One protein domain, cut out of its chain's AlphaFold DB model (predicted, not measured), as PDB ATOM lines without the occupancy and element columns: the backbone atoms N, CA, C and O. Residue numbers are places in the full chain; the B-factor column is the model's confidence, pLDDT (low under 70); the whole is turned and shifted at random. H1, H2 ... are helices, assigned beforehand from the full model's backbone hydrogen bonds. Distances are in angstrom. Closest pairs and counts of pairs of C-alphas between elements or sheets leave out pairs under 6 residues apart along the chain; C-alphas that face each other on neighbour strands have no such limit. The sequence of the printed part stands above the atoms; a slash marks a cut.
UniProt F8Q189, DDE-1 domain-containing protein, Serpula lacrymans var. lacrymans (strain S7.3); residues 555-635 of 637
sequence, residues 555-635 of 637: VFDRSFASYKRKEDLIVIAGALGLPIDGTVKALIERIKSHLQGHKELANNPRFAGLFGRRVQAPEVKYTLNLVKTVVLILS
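What this domain is: This is residues 555 to 635 of the 637 residues of the protein "DDE-1 domain-containing protein" of Serpula lacrymans var. lacrymans (strain S7.3) (UniProt F8Q189). The longest helix, H2, and H1 lie side by side in a small body, with the short helices H3 and H4 making a corner beyond the last residues of H2. A long link leads away to H5, and residues 619 to 635 stick out from the body as an arm. The printed part has 81 residues with five named helices, H1 to H5 in order along the chain, and no named strand; its class is all helix. It is only just loose, close to compact, with a radius of gyration of the C-alphas of 14.4 A and spans of 38 by 32 by 21 A.

Where its parts are: H2 is residues 584 to 597, 20.3 A long, beginning at C-alpha 584 (-26.560, 17.259, 9.466). H1 is residues 566 to 575, 14.1 A long. H3 is residues 599 to 603 and H4 residues 608 to 611. H5, residues 623 to 633, is 16.0 A long and ends at C-alpha 633 (-53.330, 10.285, -6.134).

How they stand to each other: H1 and H2 touch, the closest C-alphas being those of Lys 566 and Val 584, 5.6 A apart. They run the same way at a shallow tilt of 33 degrees, only just short of steep. H2 and H3 are close but not clearly touching, with the C-alphas of Leu 595 and Leu 601 closest at 7.5 A. H3 and H4 touch only at the corner by their link, closest at the C-alphas of Ala 602 and Ala 608, 4.2 A. H5 touches no helix. In H1, H2 and H5 every O i to N i+4 pair is within hydrogen-bond range; H3 has 0 of 1, but 2 of 2 O i to N i+3 pairs, and H4 is too short for an O i to N i+4 pair.

The domain as a whole: The C-alphas farthest apart, of Thr 583 and Lys 621, are 38.9 A apart. The printed part has no cut; the link from H4 to H5, 11 residues, is long. Residues 613 to 635 have pLDDT under 70.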
ATOM      1  N   VAL A 555     -36.881  22.506  -7.461       78.75
ATOM      2  CA  VAL A 555     -35.711  22.619  -8.346       78.75
ATOM      3  C   VAL A 555     -34.590  23.270  -7.545       78.75
ATOM      4  O   VAL A 555     -34.812  24.284  -6.885       78.75
ATOM      5  N   PHE A 556     -33.394  22.691  -7.591       83.25
ATOM      6  CA  PHE A 556     -32.241  23.165  -6.833       83.25
ATOM      7  C   PHE A 556     -31.382  24.071  -7.720       83.25
ATOM      8  O   PHE A 556     -30.579  23.606  -8.528       83.25
ATOM      9  N   ASP A 557     -31.604  25.379  -7.579       76.31
ATOM     10  CA  ASP A 557     -30.996  26.475  -8.343       76.31
ATOM     11  C   ASP A 557     -29.578  26.846  -7.872       76.31
ATOM     12  O   ASP A 557     -28.789  27.398  -8.641       76.31
ATOM     13  N   ARG A 558     -29.243  26.542  -6.612       80.06
ATOM     14  CA  ARG A 558     -27.991  26.949  -5.951       80.06
ATOM     15  C   ARG A 558     -27.040  25.778  -5.753       80.06
ATOM     16  O   ARG A 558     -27.455  24.632  -5.617       80.06
ATOM     17  N   SER A 559     -25.748  26.095  -5.638       83.12
ATOM     18  CA  SER A 559     -24.717  25.112  -5.292       83.12
ATOM     19  C   SER A 559     -25.021  24.427  -3.961       83.12
ATOM     20  O   SER A 559     -25.436  25.081  -2.999       83.12
ATOM     21  N   PHE A 560     -24.730  23.125  -3.884       83.69
ATOM     22  CA  PHE A 560     -24.902  22.302  -2.688       83.69
ATOM     23  C   PHE A 560     -24.276  22.938  -1.430       83.69
ATOM     24  O   PHE A 560     -24.879  22.912  -0.362       83.69
ATOM     25  N   ALA A 561     -23.132  23.618  -1.572       81.50
ATOM     26  CA  ALA A 561     -22.436  24.308  -0.479       81.50
ATOM     27  C   ALA A 561     -23.227  25.468   0.178       81.50
ATOM     28  O   ALA A 561     -22.822  25.969   1.231       81.50
ATOM     29  N   SER A 562     -24.339  25.907  -0.423       83.44
ATOM     30  CA  SER A 562     -25.226  26.930   0.147       83.44
ATOM     31  C   SER A 562     -26.279  26.373   1.117       83.44
ATOM     32  O   SER A 562     -26.732  27.106   1.998       83.44
ATOM     33  N   TYR A 563     -26.636  25.087   1.019       85.06
ATOM     34  CA  TYR A 563     -27.670  24.471   1.851       85.06
ATOM     35  C   TYR A 563     -27.065  23.951   3.162       85.06
ATOM     36  O   TYR A 563     -26.379  22.933   3.195       85.06
ATOM     37  N   LYS A 564     -27.307  24.682   4.258       82.00
ATOM     38  CA  LYS A 564     -26.735  24.396   5.589       82.00
ATOM     39  C   LYS A 564     -27.762  23.956   6.641       82.00
ATOM     40  O   LYS A 564     -27.368  23.487   7.706       82.00
ATOM     41  N   ARG A 565     -29.065  24.113   6.378       85.31
ATOM     42  CA  ARG A 565     -30.142  23.721   7.306       85.31
ATOM     43  C   ARG A 565     -30.474  22.239   7.137       85.31
ATOM     44  O   ARG A 565     -30.464  21.736   6.015       85.31
ATOM     45  N   LYS A 566     -30.828  21.550   8.231       81.88
ATOM     46  CA  LYS A 566     -31.194  20.119   8.192       81.88
ATOM     47  C   LYS A 566     -32.367  19.849   7.239       81.88
ATOM     48  O   LYS A 566     -32.350  18.853   6.533       81.88
ATOM     49  N   GLU A 567     -33.340  20.753   7.198       80.75
ATOM     50  CA  GLU A 567     -34.558  20.646   6.382       80.75
ATOM     51  C   GLU A 567     -34.250  20.665   4.880       80.75
ATOM     52  O   GLU A 567     -34.679  19.771   4.155       80.75
ATOM     53  N   ASP A 568     -33.430  21.618   4.417       82.12
ATOM     54  CA  ASP A 568     -33.008  21.671   3.011       82.12
ATOM     55  C   ASP A 568     -32.235  20.404   2.612       82.12
ATOM     56  O   ASP A 568     -32.411  19.888   1.512       82.12
ATOM     57  N   LEU A 569     -31.407  19.874   3.519       85.31
ATOM     58  CA  LEU A 569     -30.639  18.645   3.304       85.31
ATOM     59  C   LEU A 569     -31.527  17.391   3.284       85.31
ATOM     60  O   LEU A 569     -31.277  16.502   2.478       85.31
ATOM     61  N   ILE A 570     -32.577  17.328   4.110       83.00
ATOM     62  CA  ILE A 570     -33.600  16.269   4.064       83.00
ATOM     63  C   ILE A 570     -34.327  16.293   2.715       83.00
ATOM     64  O   ILE A 570     -34.441  15.254   2.069       83.00
ATOM     65  N   VAL A 571     -34.745  17.475   2.247       83.06
ATOM     66  CA  VAL A 571     -35.425  17.639   0.951       83.06
ATOM     67  C   VAL A 571     -34.499  17.295  -0.228       83.06
ATOM     68  O   VAL A 571     -34.950  16.689  -1.197       83.06
ATOM     69  N   ILE A 572     -33.199  17.609  -0.152       83.81
ATOM     70  CA  ILE A 572     -32.210  17.181  -1.162       83.81
ATOM     71  C   ILE A 572     -31.994  15.660  -1.117       83.81
ATOM     72  O   ILE A 572     -31.988  15.026  -2.169       83.81
ATOM     73  N   ALA A 573     -31.839  15.060   0.070       84.44
ATOM     74  CA  ALA A 573     -31.666  13.614   0.217       84.44
ATOM     75  C   ALA A 573     -32.874  12.845  -0.338       84.44
ATOM     76  O   ALA A 573     -32.701  11.982  -1.196       84.44
ATOM     77  N   GLY A 574     -34.091  13.224   0.065       82.44
ATOM     78  CA  GLY A 574     -35.327  12.626  -0.437       82.44
ATOM     79  C   GLY A 574     -35.487  12.790  -1.951       82.44
ATOM     80  O   GLY A 574     -35.839  11.832  -2.635       82.44
ATOM     81  N   ALA A 575     -35.157  13.962  -2.506       82.06
ATOM     82  CA  ALA A 575     -35.260  14.205  -3.949       82.06
ATOM     83  C   ALA A 575     -34.250  13.385  -4.776       82.06
ATOM     84  O   ALA A 575     -34.471  13.171  -5.966       82.06
ATOM     85  N   LEU A 576     -33.167  12.916  -4.147       82.50
ATOM     86  CA  LEU A 576     -32.171  11.998  -4.712       82.50
ATOM     87  C   LEU A 576     -32.461  10.516  -4.386       82.50
ATOM     88  O   LEU A 576     -31.653   9.653  -4.719       82.50
ATOM     89  N   GLY A 577     -33.581  10.201  -3.721       80.69
ATOM     90  CA  GLY A 577     -33.922   8.834  -3.303       80.69
ATOM     91  C   GLY A 577     -33.034   8.273  -2.183       80.69
ATOM     92  O   GLY A 577     -32.968   7.060  -1.995       80.69
ATOM     93  N   LEU A 578     -32.328   9.138  -1.451       85.62
ATOM     94  CA  LEU A 578     -31.438   8.763  -0.353       85.62
ATOM     95  C   LEU A 578     -32.195   8.724   0.985       85.62
ATOM     96  O   LEU A 578     -33.112   9.524   1.191       85.62
ATOM     97  N   PRO A 579     -31.773   7.878   1.945       84.12
ATOM     98  CA  PRO A 579     -32.293   7.922   3.308       84.12
ATOM     99  C   PRO A 579     -32.161   9.325   3.929       84.12
ATOM    100  O   PRO A 579     -31.121   9.983   3.794       84.12
ATOM    101  N   ILE A 580     -33.223   9.779   4.600       83.50
ATOM    102  CA  ILE A 580     -33.371  11.138   5.166       83.50
ATOM    103  C   ILE A 580     -33.032  11.229   6.667       83.50
ATOM    104  O   ILE A 580     -33.055  12.308   7.260       83.50
ATOM    105  N   ASP A 581     -32.713  10.098   7.288       79.12
ATOM    106  CA  ASP A 581     -32.340   9.957   8.695       79.12
ATOM    107  C   ASP A 581     -30.942  10.523   9.014       79.12
ATOM    108  O   ASP A 581     -30.082  10.669   8.142       79.12
ATOM    109  N   GLY A 582     -30.693  10.773  10.302       81.62
ATOM    110  CA  GLY A 582     -29.361  11.064  10.834       81.62
ATOM    111  C   GLY A 582     -29.089  12.533  11.177       81.62
ATOM    112  O   GLY A 582     -29.996  13.357  11.366       81.62
ATOM    113  N   THR A 583     -27.801  12.846  11.331       86.38
ATOM    114  CA  THR A 583     -27.289  14.182  11.674       86.38
ATOM    115  C   THR A 583     -27.010  15.012  10.418       86.38
ATOM    116  O   THR A 583     -26.841  14.475   9.326       86.38
ATOM    117  N   VAL A 584     -26.902  16.338  10.571       85.44
ATOM    118  CA  VAL A 584     -26.560  17.259   9.466       85.44
ATOM    119  C   VAL A 584     -25.261  16.845   8.762       85.44
ATOM    120  O   VAL A 584     -25.210  16.845   7.536       85.44
ATOM    121  N   LYS A 585     -24.236  16.426   9.518       87.44
ATOM    122  CA  LYS A 585     -22.963  15.946   8.956       87.44
ATOM    123  C   LYS A 585     -23.153  14.676   8.117       87.44
ATOM    124  O   LYS A 585     -22.707  14.648   6.974       87.44
ATOM    125  N   ALA A 586     -23.861  13.676   8.648       86.81
ATOM    126  CA  ALA A 586     -24.115  12.419   7.943       86.81
ATOM    127  C   ALA A 586     -24.918  12.632   6.647       86.81
ATOM    128  O   ALA A 586     -24.569  12.068   5.614       86.81
ATOM    129  N   LEU A 587     -25.939  13.500   6.673       86.75
ATOM    130  CA  LEU A 587     -26.696  13.884   5.477       86.75
ATOM    131  C   LEU A 587     -25.807  14.584   4.440       86.75
ATOM    132  O   LEU A 587     -25.849  14.226   3.265       86.75
ATOM    133  N   ILE A 588     -24.958  15.533   4.859       87.56
ATOM    134  CA  ILE A 588     -24.023  16.219   3.954       87.56
ATOM    135  C   ILE A 588     -23.057  15.227   3.296       87.56
ATOM    136  O   ILE A 588     -22.854  15.295   2.087       87.56
ATOM    137  N   GLU A 589     -22.478  14.301   4.060       89.12
ATOM    138  CA  GLU A 589     -21.534  13.299   3.550       89.12
ATOM    139  C   GLU A 589     -22.220  12.299   2.600       89.12
ATOM    140  O   GLU A 589     -21.707  12.047   1.506       89.12
ATOM    141  N   ARG A 590     -23.424  11.821   2.954       90.88
ATOM    142  CA  ARG A 590     -24.269  10.927   2.139       90.88
ATOM    143  C   ARG A 590     -24.633  11.566   0.789       90.88
ATOM    144  O   ARG A 590     -24.379  10.968  -0.257       90.88
ATOM    145  N   ILE A 591     -25.147  12.800   0.796       88.88
ATOM    146  CA  ILE A 591     -25.506  13.549  -0.423       88.88
ATOM    147  C   ILE A 591     -24.261  13.856  -1.265       88.88
ATOM    148  O   ILE A 591     -24.266  13.642  -2.477       88.88
ATOM    149  N   LYS A 592     -23.172  14.327  -0.643       88.94
ATOM    150  CA  LYS A 592     -21.928  14.680  -1.345       88.94
ATOM    151  C   LYS A 592     -21.311  13.477  -2.058       88.94
ATOM    152  O   LYS A 592     -20.875  13.626  -3.195       88.94
ATOM    153  N   SER A 593     -21.306  12.306  -1.419       89.50
ATOM    154  CA  SER A 593     -20.829  11.056  -2.022       89.50
ATOM    155  C   SER A 593     -21.674  10.664  -3.242       89.50
ATOM    156  O   SER A 593     -21.137  10.430  -4.325       89.50
ATOM    157  N   HIS A 594     -23.006  10.710  -3.115       88.50
ATOM    158  CA  HIS A 594     -23.920  10.414  -4.222       88.50
ATOM    159  C   HIS A 594     -23.733  11.377  -5.410       88.50
ATOM    160  O   HIS A 594     -23.566  10.926  -6.541       88.50
ATOM    161  N   LEU A 595     -23.652  12.694  -5.169       85.94
ATOM    162  CA  LEU A 595     -23.388  13.695  -6.217       85.94
ATOM    163  C   LEU A 595     -21.996  13.541  -6.866       85.94
ATOM    164  O   LEU A 595     -21.810  13.929  -8.016       85.94
ATOM    165  N   GLN A 596     -21.006  12.982  -6.160       84.50
ATOM    166  CA  GLN A 596     -19.680  12.703  -6.726       84.50
ATOM    167  C   GLN A 596     -19.671  11.476  -7.650       84.50
ATOM    168  O   GLN A 596     -18.919  11.479  -8.631       84.50
ATOM    169  N   GLY A 597     -20.501  10.466  -7.364       82.56
ATOM    170  CA  GLY A 597     -20.722   9.311  -8.242       82.56
ATOM    171  C   GLY A 597     -21.586   9.651  -9.461       82.56
ATOM    172  O   GLY A 597     -21.181   9.393 -10.592       82.56
ATOM    173  N   HIS A 598     -22.731  10.295  -9.235       82.62
ATOM    174  CA  HIS A 598     -23.780  10.530 -10.233       82.62
ATOM    175  C   HIS A 598     -23.653  11.894 -10.931       82.62
ATOM    176  O   HIS A 598     -24.478  12.799 -10.776       82.62
ATOM    177  N   LYS A 599     -22.579  12.066 -11.709       80.38
ATOM    178  CA  LYS A 599     -22.267  13.326 -12.416       80.38
ATOM    179  C   LYS A 599     -23.263  13.662 -13.531       80.38
ATOM    180  O   LYS A 599     -23.389  14.825 -13.906       80.38
ATOM    181  N   GLU A 600     -23.995  12.677 -14.039       76.06
ATOM    182  CA  GLU A 600     -25.091  12.823 -14.999       76.06
ATOM    183  C   GLU A 600     -26.248  13.681 -14.459       76.06
ATOM    184  O   GLU A 600     -26.901  14.387 -15.232       76.06
ATOM    185  N   LEU A 601     -26.440  13.731 -13.134       79.38
ATOM    186  CA  LEU A 601     -27.418  14.615 -12.489       79.38
ATOM    187  C   LEU A 601     -27.133  16.104 -12.753       79.38
ATOM    188  O   LEU A 601     -28.059  16.913 -12.736       79.38
ATOM    189  N   ALA A 602     -25.888  16.474 -13.081       74.62
ATOM    190  CA  ALA A 602     -25.515  17.837 -13.469       74.62
ATOM    191  C   ALA A 602     -26.085  18.281 -14.832       74.62
ATOM    192  O   ALA A 602     -25.954  19.455 -15.190       74.62
ATOM    193  N   ASN A 603     -26.690  17.359 -15.590       76.25
ATOM    194  CA  ASN A 603     -27.411  17.634 -16.835       76.25
ATOM    195  C   ASN A 603     -28.940  17.657 -16.634       76.25
ATOM    196  O   ASN A 603     -29.661  18.092 -17.528       76.25
ATOM    197  N   ASN A 604     -29.451  17.214 -15.479       79.12
ATOM    198  CA  ASN A 604     -30.872  17.300 -15.151       79.12
ATOM    199  C   ASN A 604     -31.195  18.731 -14.665       79.12
ATOM    200  O   ASN A 604     -30.642  19.145 -13.640       79.12
ATOM    201  N   PRO A 605     -32.108  19.486 -15.319       77.12
ATOM    202  CA  PRO A 605     -32.447  20.857 -14.918       77.12
ATOM    203  C   PRO A 605     -32.888  20.996 -13.455       77.12
ATOM    204  O   PRO A 605     -32.721  22.062 -12.868       77.12
ATOM    205  N   ARG A 606     -33.410  19.919 -12.849       77.94
ATOM    206  CA  ARG A 606     -33.837  19.883 -11.446       77.94
ATOM    207  C   ARG A 606     -32.676  19.929 -10.443       77.94
ATOM    208  O   ARG A 606     -32.860  20.458  -9.350       77.94
ATOM    209  N   PHE A 607     -31.508  19.388 -10.800       82.69
ATOM    210  CA  PHE A 607     -30.363  19.204  -9.892       82.69
ATOM    211  C   PHE A 607     -29.086  19.934 -10.338       82.69
ATOM    212  O   PHE A 607     -28.151  20.057  -9.549       82.69
ATOM    213  N   ALA A 608     -29.031  20.454 -11.569       78.62
ATOM    214  CA  ALA A 608     -27.843  21.092 -12.144       78.62
ATOM    215  C   ALA A 608     -27.266  22.252 -11.301       78.62
ATOM    216  O   ALA A 608     -26.043  22.427 -11.265       78.62
ATOM    217  N   GLY A 609     -28.109  22.996 -10.574       79.88
ATOM    218  CA  GLY A 609     -27.657  24.063  -9.678       79.88
ATOM    219  C   GLY A 609     -26.823  23.554  -8.499       79.88
ATOM    220  O   GLY A 609     -25.848  24.217  -8.144       79.88
ATOM    221  N   LEU A 610     -27.083  22.343  -7.972       83.50
ATOM    222  CA  LEU A 610     -26.293  21.734  -6.880       83.50
ATOM    223  C   LEU A 610     -24.806  21.618  -7.243       83.50
ATOM    224  O   LEU A 610     -23.939  21.843  -6.396       83.50
ATOM    225  N   PHE A 611     -24.519  21.351  -8.519       80.50
ATOM    226  CA  PHE A 611     -23.174  21.264  -9.094       80.50
ATOM    227  C   PHE A 611     -22.544  22.635  -9.413       80.50
ATOM    228  O   PHE A 611     -21.443  22.694  -9.954       80.50
ATOM    229  N   GLY A 612     -23.222  23.743  -9.099       71.12
ATOM    230  CA  GLY A 612     -22.751  25.108  -9.355       71.12
ATOM    231  C   GLY A 612     -22.880  25.568 -10.811       71.12
ATOM    232  O   GLY A 612     -22.317  26.601 -11.171       71.12
ATOM    233  N   ARG A 613     -23.606  24.831 -11.665       62.06
ATOM    234  CA  ARG A 613     -23.870  25.236 -13.053       62.06
ATOM    235  C   ARG A 613     -25.070  26.182 -13.119       62.06
ATOM    236  O   ARG A 613     -26.081  25.963 -12.460       62.06
ATOM    237  N   ARG A 614     -24.978  27.218 -13.959       52.88
ATOM    238  CA  ARG A 614     -26.097  28.135 -14.231       52.88
ATOM    239  C   ARG A 614     -27.160  27.402 -15.054       52.88
ATOM    240  O   ARG A 614     -26.880  26.987 -16.176       52.88
ATOM    241  N   VAL A 615     -28.362  27.247 -14.505       54.97
ATOM    242  CA  VAL A 615     -29.494  26.622 -15.206       54.97
ATOM    243  C   VAL A 615     -29.998  27.570 -16.302       54.97
ATOM    244  O   VAL A 615     -30.360  28.709 -16.011       54.97
ATOM    245  N   GLN A 616     -30.034  27.112 -17.557       47.25
ATOM    246  CA  GLN A 616     -30.847  27.756 -18.595       47.25
ATOM    247  C   GLN A 616     -32.300  27.297 -18.425       47.25
ATOM    248  O   GLN A 616     -32.557  26.104 -18.280       47.25
ATOM    249  N   ALA A 617     -33.241  28.243 -18.397       40.69
ATOM    250  CA  ALA A 617     -34.645  27.960 -18.109       40.69
ATOM    251  C   ALA A 617     -35.327  27.195 -19.267       40.69
ATOM    252  O   ALA A 617     -35.316  27.695 -20.394       40.69
ATOM    253  N   PRO A 618     -35.950  26.024 -19.020       42.44
ATOM    254  CA  PRO A 618     -36.785  25.348 -20.012       42.44
ATOM    255  C   PRO A 618     -38.120  26.079 -20.230       42.44
ATOM    256  O   PRO A 618     -38.691  26.634 -19.291       42.44
ATOM    257  N   GLU A 619     -38.657  26.031 -21.451       41.34
ATOM    258  CA  GLU A 619     -39.972  26.603 -21.769       41.34
ATOM    259  C   GLU A 619     -41.106  25.788 -21.102       41.34
ATOM    260  O   GLU A 619     -41.186  24.564 -21.240       41.34
ATOM    261  N   VAL A 620     -41.997  26.448 -20.355       47.97
ATOM    262  CA  VAL A 620     -42.992  25.771 -19.501       47.97
ATOM    263  C   VAL A 620     -44.219  25.326 -20.307       47.97
ATOM    264  O   VAL A 620     -45.148  26.105 -20.503       47.97
ATOM    265  N   LYS A 621     -44.252  24.055 -20.740       44.88
ATOM    266  CA  LYS A 621     -45.400  23.461 -21.471       44.88
ATOM    267  C   LYS A 621     -45.947  22.120 -20.940       44.88
ATOM    268  O   LYS A 621     -46.892  21.599 -21.520       44.88
ATOM    269  N   TYR A 622     -45.427  21.580 -19.829       46.09
ATOM    270  CA  TYR A 622     -45.824  20.249 -19.307       46.09
ATOM    271  C   TYR A 622     -46.281  20.201 -17.831       46.09
ATOM    272  O   TYR A 622     -46.367  19.128 -17.238       46.09
ATOM    273  N   THR A 623     -46.623  21.336 -17.218       47.53
ATOM    274  CA  THR A 623     -46.952  21.402 -15.778       47.53
ATOM    275  C   THR A 623     -48.393  21.017 -15.409       47.53
ATOM    276  O   THR A 623     -48.594  20.429 -14.350       47.53
ATOM    277  N   LEU A 624     -49.404  21.286 -16.250       45.47
ATOM    278  CA  LEU A 624     -50.816  21.100 -15.852       45.47
ATOM    279  C   LEU A 624     -51.236  19.634 -15.635       45.47
ATOM    280  O   LEU A 624     -51.968  19.347 -14.687       45.47
ATOM    281  N   ASN A 625     -50.796  18.706 -16.490       43.81
ATOM    282  CA  ASN A 625     -51.223  17.305 -16.384       43.81
ATOM    283  C   ASN A 625     -50.575  16.593 -15.189       43.81
ATOM    284  O   ASN A 625     -51.252  15.830 -14.508       43.81
ATOM    285  N   LEU A 626     -49.305  16.885 -14.886       51.16
ATOM    286  CA  LEU A 626     -48.623  16.275 -13.742       51.16
ATOM    287  C   LEU A 626     -49.256  16.714 -12.412       51.16
ATOM    288  O   LEU A 626     -49.478  15.882 -11.536       51.16
ATOM    289  N   VAL A 627     -49.628  17.996 -12.296       51.97
ATOM    290  CA  VAL A 627     -50.345  18.531 -11.125       51.97
ATOM    291  C   VAL A 627     -51.704  17.848 -10.946       51.97
ATOM    292  O   VAL A 627     -52.017  17.431  -9.834       51.97
ATOM    293  N   LYS A 628     -52.487  17.654 -12.018       49.34
ATOM    294  CA  LYS A 628     -53.768  16.927 -11.928       49.34
ATOM    295  C   LYS A 628     -53.596  15.484 -11.450       49.34
ATOM    296  O   LYS A 628     -54.346  15.059 -10.578       49.34
ATOM    297  N   THR A 629     -52.617  14.748 -11.979       52.59
ATOM    298  CA  THR A 629     -52.382  13.349 -11.587       52.59
ATOM    299  C   THR A 629     -51.913  13.224 -10.136       52.59
ATOM    300  O   THR A 629     -52.420  12.376  -9.409       52.59
ATOM    301  N   VAL A 630     -50.991  14.082  -9.681       53.75
ATOM    302  CA  VAL A 630     -50.482  14.032  -8.297       53.75
ATOM    303  C   VAL A 630     -51.560  14.427  -7.283       53.75
ATOM    304  O   VAL A 630     -51.688  13.761  -6.261       53.75
ATOM    305  N   VAL A 631     -52.386  15.439  -7.576       56.34
ATOM    306  CA  VAL A 631     -53.510  15.826  -6.698       56.34
ATOM    307  C   VAL A 631     -54.570  14.721  -6.605       56.34
ATOM    308  O   VAL A 631     -55.092  14.496  -5.521       56.34
ATOM    309  N   LEU A 632     -54.846  13.992  -7.694       49.19
ATOM    310  CA  LEU A 632     -55.766  12.842  -7.682       49.19
ATOM    311  C   LEU A 632     -55.249  11.663  -6.844       49.19
ATOM    312  O   LEU A 632     -56.025  11.034  -6.134       49.19
ATOM    313  N   ILE A 633     -53.948  11.368  -6.917       55.81
ATOM    314  CA  ILE A 633     -53.330  10.285  -6.134       55.81
ATOM    315  C   ILE A 633     -53.309  10.642  -4.638       55.81
ATOM    316  O   ILE A 633     -53.597   9.792  -3.802       55.81
ATOM    317  N   LEU A 634     -53.033  11.905  -4.299       47.34
ATOM    318  CA  LEU A 634     -53.016  12.402  -2.917       47.34
ATOM    319  C   LEU A 634     -54.411  12.720  -2.341       47.34
ATOM    320  O   LEU A 634     -54.497  13.193  -1.213       47.34
ATOM    321  N   SER A 635     -55.498  12.477  -3.084       42.12
ATOM    322  CA  SER A 635     -56.878  12.594  -2.587       42.12
ATOM    323  C   SER A 635     -57.582  11.238  -2.424       42.12
ATOM    324  O   SER A 635     -58.809  11.197  -2.335       42.12
TER     325      SER A 635